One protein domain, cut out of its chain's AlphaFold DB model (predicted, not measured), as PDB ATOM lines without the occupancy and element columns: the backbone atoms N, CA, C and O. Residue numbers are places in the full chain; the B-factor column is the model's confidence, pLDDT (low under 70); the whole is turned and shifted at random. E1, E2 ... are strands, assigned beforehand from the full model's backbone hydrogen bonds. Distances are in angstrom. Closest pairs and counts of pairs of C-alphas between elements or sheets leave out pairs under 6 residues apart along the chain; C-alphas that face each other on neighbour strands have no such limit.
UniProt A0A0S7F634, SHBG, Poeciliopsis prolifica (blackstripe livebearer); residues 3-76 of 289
ATOM      1  N   ILE A   3     165.686 182.825 197.220       89.38
ATOM      2  CA  ILE A   3     166.034 183.438 195.937       89.38
ATOM      3  C   ILE A   3     166.360 184.905 196.180       89.38
ATOM      4  O   ILE A   3     165.592 185.627 196.814       89.38
ATOM      5  N   SER A   4     167.490 185.340 195.634       86.56
ATOM      6  CA  SER A   4     167.905 186.737 195.612       86.56
ATOM      7  C   SER A   4     168.030 187.191 194.163       86.56
ATOM      8  O   SER A   4     168.645 186.505 193.343       86.56
ATOM      9  N   LYS A   5     167.418 188.327 193.840       81.44
ATOM     10  CA  LYS A   5     167.546 188.991 192.548       81.44
ATOM     11  C   LYS A   5     167.549 190.496 192.769       81.44
ATOM     12  O   LYS A   5     166.514 191.047 193.132       81.44
ATOM     13  N   GLU A   6     168.673 191.137 192.458       80.81
ATOM     14  CA  GLU A   6     168.846 192.591 192.581       80.81
ATOM     15  C   GLU A   6     168.494 193.065 194.006       80.81
ATOM     16  O   GLU A   6     169.158 192.668 194.961       80.81
ATOM     17  N   ASP A   7     167.445 193.876 194.158       83.00
ATOM     18  CA  ASP A   7     166.934 194.403 195.426       83.00
ATOM     19  C   ASP A   7     165.858 193.519 196.084       83.00
ATOM     20  O   ASP A   7     165.351 193.851 197.156       83.00
ATOM     21  N   VAL A   8     165.498 192.389 195.469       86.69
ATOM     22  CA  VAL A   8     164.435 191.499 195.946       86.69
ATOM     23  C   VAL A   8     165.020 190.204 196.491       86.69
ATOM     24  O   VAL A   8     165.655 189.430 195.775       86.69
ATOM     25  N   GLN A   9     164.715 189.918 197.753       88.31
ATOM     26  CA  GLN A   9     165.050 188.668 198.425       88.31
ATOM     27  C   GLN A   9     163.772 187.989 198.921       88.31
ATOM     28  O   GLN A   9     162.912 188.635 199.518       88.31
ATOM     29  N   VAL A  10     163.629 186.690 198.655       90.81
ATOM     30  CA  VAL A  10     162.462 185.901 199.071       90.81
ATOM     31  C   VAL A  10     162.907 184.556 199.640       90.81
ATOM     32  O   VAL A  10     163.717 183.858 199.032       90.81
ATOM     33  N   SER A  11     162.334 184.169 200.783       91.81
ATOM     34  CA  SER A  11     162.421 182.818 201.345       91.81
ATOM     35  C   SER A  11     161.020 182.217 201.413       91.81
ATOM     36  O   SER A  11     160.107 182.834 201.961       91.81
ATOM     37  N   VAL A  12     160.837 181.033 200.828       91.88
ATOM     38  CA  VAL A  12     159.559 180.306 200.815       91.88
ATOM     39  C   VAL A  12     159.787 178.845 201.175       91.88
ATOM     40  O   VAL A  12     160.694 178.197 200.641       91.88
ATOM     41  N   THR A  13     158.911 178.312 202.020       90.25
ATOM     42  CA  THR A  13     158.840 176.891 202.370       90.25
ATOM     43  C   THR A  13     157.466 176.352 201.990       90.25
ATOM     44  O   THR A  13     156.456 177.011 202.220       90.25
ATOM     45  N   GLY A  14     157.426 175.163 201.398       88.94
ATOM     46  CA  GLY A  14     156.198 174.473 201.011       88.94
ATOM     47  C   GLY A  14     156.499 173.283 200.104       88.94
ATOM     48  O   GLY A  14     157.662 173.021 199.797       88.94
ATOM     49  N   GLY A  15     155.449 172.580 199.685       88.50
ATOM     50  CA  GLY A  15     155.555 171.309 198.965       88.50
ATOM     51  C   GLY A  15     155.496 170.084 199.892       88.50
ATOM     52  O   GLY A  15     155.337 170.232 201.108       88.50
ATOM     53  N   PRO A  16     155.565 168.868 199.320       91.31
ATOM     54  CA  PRO A  16     155.549 167.625 200.082       91.31
ATOM     55  C   PRO A  16     156.864 167.397 200.843       91.31
ATOM     56  O   PRO A  16     157.904 167.982 200.538       91.31
ATOM     57  N   LYS A  17     156.810 166.514 201.840       92.19
ATOM     58  CA  LYS A  17     157.985 166.036 202.576       92.19
ATOM     59  C   LYS A  17     158.786 165.070 201.689       92.19
ATOM     60  O   LYS A  17     158.178 164.186 201.101       92.19
ATOM     61  N   LEU A  18     160.112 165.239 201.621       92.94
ATOM     62  CA  LEU A  18     161.003 164.482 200.717       92.94
ATOM     63  C   LEU A  18     161.972 163.527 201.429       92.94
ATOM     64  O   LEU A  18     162.615 162.705 200.793       92.94
ATOM     65  N   ASN A  19     162.123 163.641 202.749       92.31
ATOM     66  CA  ASN A  19     162.981 162.761 203.544       92.31
ATOM     67  C   ASN A  19     162.215 161.510 203.999       92.31
ATOM     68  O   ASN A  19     162.071 161.252 205.194       92.31
ATOM     69  N   ASP A  20     161.658 160.774 203.038       92.25
ATOM     70  CA  ASP A  20     160.898 159.539 203.261       92.25
ATOM     71  C   ASP A  20     161.662 158.267 202.835       92.25
ATOM     72  O   ASP A  20     161.114 157.165 202.899       92.25
ATOM     73  N   GLY A  21     162.924 158.423 202.419       91.69
ATOM     74  CA  GLY A  21     163.795 157.337 201.965       91.69
ATOM     75  C   GLY A  21     163.547 156.892 200.522       91.69
ATOM     76  O   GLY A  21     164.086 155.866 200.111       91.69
ATOM     77  N   LYS A  22     162.735 157.622 199.745       92.94
ATOM     78  CA  LYS A  22     162.433 157.296 198.347       92.94
ATOM     79  C   LYS A  22     163.073 158.280 197.379       92.94
ATOM     80  O   LYS A  22     163.441 159.404 197.711       92.94
ATOM     81  N   TRP A  23     163.186 157.832 196.133       94.69
ATOM     82  CA  TRP A  23     163.605 158.685 195.031       94.69
ATOM     83  C   TRP A  23     162.485 159.650 194.645       94.69
ATOM     84  O   TRP A  23     161.380 159.215 194.327       94.69
ATOM     85  N   HIS A  24     162.820 160.937 194.596       95.69
ATOM     86  CA  HIS A  24     161.963 162.003 194.089       95.69
ATOM     87  C   HIS A  24     162.638 162.717 192.920       95.69
ATOM     88  O   HIS A  24     163.857 162.897 192.907       95.69
ATOM     89  N   THR A  25     161.842 163.160 191.950       96.06
ATOM     90  CA  THR A  25     162.328 163.989 190.841       96.06
ATOM     91  C   THR A  25     162.105 165.459 191.165       96.06
ATOM     92  O   THR A  25     160.969 165.883 191.378       96.06
ATOM     93  N   LEU A  26     163.182 166.247 191.167       94.75
ATOM     94  CA  LEU A  26     163.145 167.687 191.423       94.75
ATOM     95  C   LEU A  26     163.505 168.461 190.158       94.75
ATOM     96  O   LEU A  26     164.571 168.254 189.581       94.75
ATOM     97  N   VAL A  27     162.640 169.395 189.756       94.56
ATOM     98  CA  VAL A  27     162.896 170.278 188.610       94.56
ATOM     99  C   VAL A  27     162.767 171.725 189.052       94.56
ATOM    100  O   VAL A  27     161.696 172.175 189.453       94.56
ATOM    101  N   VAL A  28     163.866 172.474 188.954       93.25
ATOM    102  CA  VAL A  28     163.880 173.922 189.177       93.25
ATOM    103  C   VAL A  28     163.988 174.621 187.830       93.25
ATOM    104  O   VAL A  28     164.934 174.395 187.078       93.25
ATOM    105  N   SER A  29     163.024 175.484 187.518       92.25
ATOM    106  CA  SER A  29     163.012 176.242 186.265       92.25
ATOM    107  C   SER A  29     162.670 177.713 186.482       92.25
ATOM    108  O   SER A  29     161.996 178.089 187.442       92.25
ATOM    109  N   ASN A  30     163.136 178.561 185.567       87.94
ATOM    110  CA  ASN A  30     162.778 179.974 185.514       87.94
ATOM    111  C   ASN A  30     161.859 180.220 184.310       87.94
ATOM    112  O   ASN A  30     162.222 179.914 183.174       87.94
ATOM    113  N   ARG A  31     160.674 180.791 184.552       87.62
ATOM    114  CA  ARG A  31     159.716 181.202 183.517       87.62
ATOM    115  C   ARG A  31     159.366 182.679 183.685       87.62
ATOM    116  O   ARG A  31     158.454 183.063 184.420       87.62
ATOM    117  N   GLY A  32     160.093 183.534 182.971       85.50
ATOM    118  CA  GLY A  32     159.875 184.980 182.969       85.50
ATOM    119  C   GLY A  32     160.224 185.630 184.309       85.50
ATOM    120  O   GLY A  32     161.379 185.968 184.549       85.50
ATOM    121  N   LYS A  33     159.212 185.871 185.150       84.38
ATOM    122  CA  LYS A  33     159.363 186.463 186.495       84.38
ATOM    123  C   LYS A  33     159.141 185.457 187.628       84.38
ATOM    124  O   LYS A  33     159.053 185.857 188.785       84.38
ATOM    125  N   PHE A  34     158.988 184.182 187.286       89.50
ATOM    126  CA  PHE A  34     158.669 183.121 188.227       89.50
ATOM    127  C   PHE A  34     159.789 182.092 188.279       89.50
ATOM    128  O   PHE A  34     160.287 181.662 187.240       89.50
ATOM    129  N   VAL A  35     160.128 181.665 189.489       91.81
ATOM    130  CA  VAL A  35     160.911 180.459 189.746       91.81
ATOM    131  C   VAL A  35     159.940 179.370 190.181       91.81
ATOM    132  O   VAL A  35     159.110 179.592 191.063       91.81
ATOM    133  N   ILE A  36     160.008 178.218 189.522       93.31
ATOM    134  CA  ILE A  36     159.101 177.092 189.733       93.31
ATOM    135  C   ILE A  36     159.929 175.898 190.201       93.31
ATOM    136  O   ILE A  36     160.911 175.545 189.547       93.31
ATOM    137  N   LEU A  37     159.518 175.293 191.314       95.06
ATOM    138  CA  LEU A  37     159.971 173.982 191.770       95.06
ATOM    139  C   LEU A  37     158.848 172.978 191.534       95.06
ATOM    140  O   LEU A  37     157.768 173.112 192.111       95.06
ATOM    141  N   GLU A  38     159.120 171.970 190.719       95.75
ATOM    142  CA  GLU A  38     158.264 170.800 190.542       95.75
ATOM    143  C   GLU A  38     158.850 169.622 191.326       95.75
ATOM    144  O   GLU A  38     160.068 169.436 191.364       95.75
ATOM    145  N   VAL A  39     157.967 168.848 191.954       96.44
ATOM    146  CA  VAL A  39     158.285 167.614 192.675       96.44
ATOM    147  C   VAL A  39     157.453 166.506 192.052       96.44
ATOM    148  O   VAL A  39     156.227 166.606 192.017       96.44
ATOM    149  N   ASP A  40     158.111 165.478 191.523       96.38
ATOM    150  CA  ASP A  40     157.469 164.328 190.869       96.38
ATOM    151  C   ASP A  40     156.484 164.735 189.755       96.38
ATOM    152  O   ASP A  40     155.409 164.161 189.587       96.38
ATOM    153  N   GLY A  41     156.846 165.776 188.997       94.69
ATOM    154  CA  GLY A  41     156.035 166.326 187.905       94.69
ATOM    155  C   GLY A  41     154.840 167.177 188.351       94.69
ATOM    156  O   GLY A  41     154.086 167.657 187.503       94.69
ATOM    157  N   LEU A  42     154.656 167.392 189.657       93.56
ATOM    158  CA  LEU A  42     153.615 168.255 190.210       93.56
ATOM    159  C   LEU A  42     154.203 169.589 190.693       93.56
ATOM    160  O   LEU A  42     155.312 169.613 191.232       93.56
ATOM    161  N   PRO A  43     153.481 170.719 190.559       88.38
ATOM    162  CA  PRO A  43     153.941 171.999 191.094       88.38
ATOM    163  C   PRO A  43     154.106 171.938 192.620       88.38
ATOM    164  O   PRO A  43     153.125 171.805 193.350       88.38
ATOM    165  N   GLY A  44     155.345 172.059 193.103       89.25
ATOM    166  CA  GLY A  44     155.666 172.130 194.528       89.25
ATOM    167  C   GLY A  44     155.645 173.568 195.046       89.25
ATOM    168  O   GLY A  44     154.961 173.872 196.021       89.25
ATOM    169  N   LEU A  45     156.363 174.474 194.372       93.44
ATOM    170  CA  LEU A  45     156.403 175.904 194.694       93.44
ATOM    171  C   LEU A  45     156.449 176.756 193.423       93.44
ATOM    172  O   LEU A  45     157.167 176.441 192.477       93.44
ATOM    173  N   VAL A  46     155.732 177.881 193.433       92.69
ATOM    174  CA  VAL A  46     155.779 178.902 192.376       92.69
ATOM    175  C   VAL A  46     156.028 180.254 193.027       92.69
ATOM    176  O   VAL A  46     155.167 180.781 193.728       92.69
ATOM    177  N   VAL A  47     157.210 180.822 192.800       92.31
ATOM    178  CA  VAL A  47     157.638 182.073 193.433       92.31
ATOM    179  C   VAL A  47     157.781 183.152 192.373       92.31
ATOM    180  O   VAL A  47     158.638 183.069 191.497       92.31
ATOM    181  N   GLY A  48     156.924 184.170 192.436       89.44
ATOM    182  CA  GLY A  48     157.010 185.346 191.573       89.44
ATOM    183  C   GLY A  48     157.900 186.420 192.186       89.44
ATOM    184  O   GLY A  48     157.678 186.821 193.325       89.44
ATOM    185  N   MET A  49     158.863 186.928 191.422       83.56
ATOM    186  CA  MET A  49     159.742 188.019 191.840       83.56
ATOM    187  C   MET A  49     159.654 189.177 190.854       83.56
ATOM    188  O   MET A  49     159.798 189.004 189.642       83.56
ATOM    189  N   HIS A  50     159.429 190.379 191.374       81.38
ATOM    190  CA  HIS A  50     159.370 191.589 190.570       81.38
ATOM    191  C   HIS A  50     160.261 192.663 191.189       81.38
ATOM    192  O   HIS A  50     159.916 193.222 192.224       81.38
ATOM    193  N   SER A  51     161.397 192.923 190.541       77.31
ATOM    194  CA  SER A  51     162.262 194.066 190.838       77.31
ATOM    195  C   SER A  51     161.766 195.297 190.080       77.31
ATOM    196  O   SER A  51     161.233 195.183 188.968       77.31
ATOM    197  N   LYS A  52     161.932 196.467 190.701       74.94
ATOM    198  CA  LYS A  52     161.664 197.770 190.078       74.94
ATOM    199  C   LYS A  52     162.853 198.282 189.262       74.94
ATOM    200  O   LYS A  52     162.691 199.266 188.541       74.94
ATOM    201  N   GLN A  53     164.024 197.658 189.376       70.19
ATOM    202  CA  GLN A  53     165.197 198.021 188.589       70.19
ATOM    203  C   GLN A  53     165.023 197.568 187.133       70.19
ATOM    204  O   GLN A  53     164.370 196.567 186.821       70.19
ATOM    205  N   THR A  54     165.561 198.361 186.207       60.31
ATOM    206  CA  THR A  54     165.563 198.042 184.776       60.31
ATOM    207  C   THR A  54     166.303 196.728 184.566       60.31
ATOM    208  O   THR A  54     167.427 196.603 185.034       60.31
ATOM    209  N   LYS A  55     165.686 195.767 183.858       60.38
ATOM    210  CA  LYS A  55     166.296 194.467 183.534       60.38
ATOM    211  C   LYS A  55     167.686 194.682 182.929       60.38
ATOM    212  O   LYS A  55     167.786 194.979 181.739       60.38
ATOM    213  N   GLU A  56     168.736 194.494 183.714       57.62
ATOM    214  CA  GLU A  56     170.061 194.316 183.145       57.62
ATOM    215  C   GLU A  56     170.063 192.985 182.389       57.62
ATOM    216  O   GLU A  56     169.480 191.983 182.822       57.62
ATOM    217  N   VAL A  57     170.664 192.982 181.201       58.72
ATOM    218  CA  VAL A  57     170.957 191.731 180.506       58.72
ATOM    219  C   VAL A  57     171.939 190.989 181.401       58.72
ATOM    220  O   VAL A  57     173.064 191.443 181.581       58.72
ATOM    221  N   ILE A  58     171.499 189.877 181.991       61.50
ATOM    222  CA  ILE A  58     172.357 189.037 182.825       61.50
ATOM    223  C   ILE A  58     173.425 188.439 181.901       61.50
ATOM    224  O   ILE A  58     173.186 187.440 181.226       61.50
ATOM    225  N   SER A  59     174.583 189.091 181.820       65.50
ATOM    226  CA  SER A  59     175.771 188.595 181.130       65.50
ATOM    227  C   SER A  59     176.755 188.069 182.167       65.50
ATOM    228  O   SER A  59     177.138 188.803 183.076       65.50
ATOM    229  N   GLY A  60     177.173 186.812 182.047       73.31
ATOM    230  CA  GLY A  60     178.123 186.214 182.979       73.31
ATOM    231  C   GLY A  60     178.130 184.693 182.922       73.31
ATOM    232  O   GLY A  60     177.508 184.085 182.053       73.31
ATOM    233  N   GLN A  61     178.843 184.087 183.867       75.12
ATOM    234  CA  GLN A  61     178.887 182.640 184.059       75.12
ATOM    235  C   GLN A  61     177.832 182.224 185.088       75.12
ATOM    236  O   GLN A  61     177.725 182.844 186.147       75.12
ATOM    237  N   LEU A  62     177.080 181.158 184.802       79.31
ATOM    238  CA  LEU A  62     176.259 180.502 185.816       79.31
ATOM    239  C   LEU A  62     177.115 179.481 186.563       79.31
ATOM    240  O   LEU A  62     177.780 178.660 185.936       79.31
ATOM    241  N   ARG A  63     177.057 179.508 187.895       84.56
ATOM    242  CA  ARG A  63     177.653 178.480 188.749       84.56
ATOM    243  C   ARG A  63     176.553 177.734 189.487       84.56
ATOM    244  O   ARG A  63     175.614 178.355 189.984       84.56
ATOM    245  N   LEU A  64     176.681 176.416 189.547       85.12
ATOM    246  CA  LEU A  64     175.770 175.522 190.249       85.12
ATOM    247  C   LEU A  64     176.591 174.719 191.256       85.12
ATOM    248  O   LEU A  64     177.662 174.230 190.914       85.12
ATOM    249  N   ALA A  65     176.087 174.592 192.478       85.94
ATOM    250  CA  ALA A  65     176.604 173.645 193.457       85.94
ATOM    251  C   ALA A  65     175.476 172.723 193.895       85.94
ATOM    252  O   ALA A  65     174.341 173.163 194.093       85.94
ATOM    253  N   LEU A  66     175.812 171.450 194.046       83.94
ATOM    254  CA  LEU A  66     174.925 170.415 194.546       83.94
ATOM    255  C   LEU A  66     175.440 169.967 195.913       83.94
ATOM    256  O   LEU A  66     176.639 169.776 196.075       83.94
ATOM    257  N   GLY A  67     174.550 169.847 196.900       82.56
ATOM    258  CA  GLY A  67     174.936 169.485 198.272       82.56
ATOM    259  C   GLY A  67     175.668 170.586 199.053       82.56
ATOM    260  O   GLY A  67     176.062 170.354 200.188       82.56
ATOM    261  N   GLY A  68     175.822 171.791 198.493       85.31
ATOM    262  CA  GLY A  68     176.543 172.903 199.119       85.31
ATOM    263  C   GLY A  68     176.023 174.280 198.700       85.31
ATOM    264  O   GLY A  68     175.061 174.396 197.939       85.31
ATOM    265  N   ILE A  69     176.667 175.342 199.195       87.12
ATOM    266  CA  ILE A  69     176.329 176.740 198.882       87.12
ATOM    267  C   ILE A  69     177.535 177.484 198.297       87.12
ATOM    268  O   ILE A  69     178.645 177.374 198.800       87.12
ATOM    269  N   LEU A  70     177.302 178.285 197.250       87.94
ATOM    270  CA  LEU A  70     178.318 179.145 196.610       87.94
ATOM    271  C   LEU A  70     178.248 180.608 197.077       87.94
ATOM    272  O   LEU A  70     178.810 181.502 196.446       87.94
ATOM    273  N   THR A  71     177.512 180.870 198.155       84.62
ATOM    274  CA  THR A  71     177.347 182.196 198.752       84.62
ATOM    275  C   THR A  71     177.672 182.136 200.236       84.62
ATOM    276  O   THR A  71     177.531 181.092 200.870       84.62
ATOM    277  N   SER A  72     178.085 183.268 200.794       85.19
ATOM    278  CA  SER A  72     178.339 183.419 202.224       85.19
ATOM    279  C   SER A  72     177.044 183.236 203.030       85.19
ATOM    280  O   SER A  72     175.978 183.673 202.582       85.19
ATOM    281  N   LYS A  73     177.131 182.581 204.200       85.94
ATOM    282  CA  LYS A  73     175.972 182.246 205.052       85.94
ATOM    283  C   LYS A  73     175.188 183.494 205.481       85.94
ATOM    284  O   LYS A  73     173.966 183.477 205.426       85.94
ATOM    285  N   ASP A  74     175.886 184.589 205.775       85.81
ATOM    286  CA  ASP A  74     175.342 185.904 206.157       85.81
ATOM    287  C   ASP A  74     174.491 186.574 205.064       85.81
ATOM    288  O   ASP A  74     173.744 187.514 205.334       85.81
ATOM    289  N   LYS A  75     174.587 186.101 203.815       85.50
ATOM    290  CA  LYS A  75     173.778 186.593 202.689       85.50
ATOM    291  C   LYS A  75     172.492 185.796 202.480       85.50
ATOM    292  O   LYS A  75     171.707 186.140 201.595       85.50
ATOM    293  N   LEU A  76     172.291 184.715 203.231       88.00
ATOM    294  CA  LEU A  76     171.057 183.939 203.210       88.00
ATOM    295  C   LEU A  76     170.032 184.606 204.132       88.00
ATOM    296  O   LEU A  76     170.363 185.046 205.226       88.00
TER     297      LEU A  76
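AT A GLANCE: This is residues 3 to 76 of the 289 residues of the protein "SHBG" of Poeciliopsis prolifica (blackstripe livebearer) (UniProt A0A0S7F634). With little regular structure, this is a small antiparallel sheet, E3 E4 E5 in order, a meander of successive neighbours, with a separate hairpin, E1 and E2, and long loops; residues 57 to 74 stick out. The printed part has 74 residues, five named strands E1 to E5, no named helix: all strand, with 26 residues in named elements. It is loose, radius of gyration of the C-alphas 14.4 A, and spans 43 by 25 by 22 A.

IN THESE COORDINATES: Find C-alpha 3 at (166.034, 183.438, 195.937), where E1, residues 3 to 5, begins; E2 is 8 to 11. E3, 26 to 31, runs 16.0 A, E4, 34 to 39, 16.1 A, and E5, 42 to 48, 17.5 A to C-alpha 48 at (157.010, 185.346, 191.573).

HOW THE PARTS SIT: In hairpin E1 and E2, look at N 5 and O 8, 2.8 A. Hairpin E3 and E4 has N 29 and O 36 at 2.9 A; hairpin E4 and E5 has N 37 and O 45 at 2.9 A. E2 and E5 are only just apart, closest 8.3 A.

THE WHOLE: The printed part has no cut. E2 to E3 is a long link. Residues 54 to 59 have pLDDT under 70.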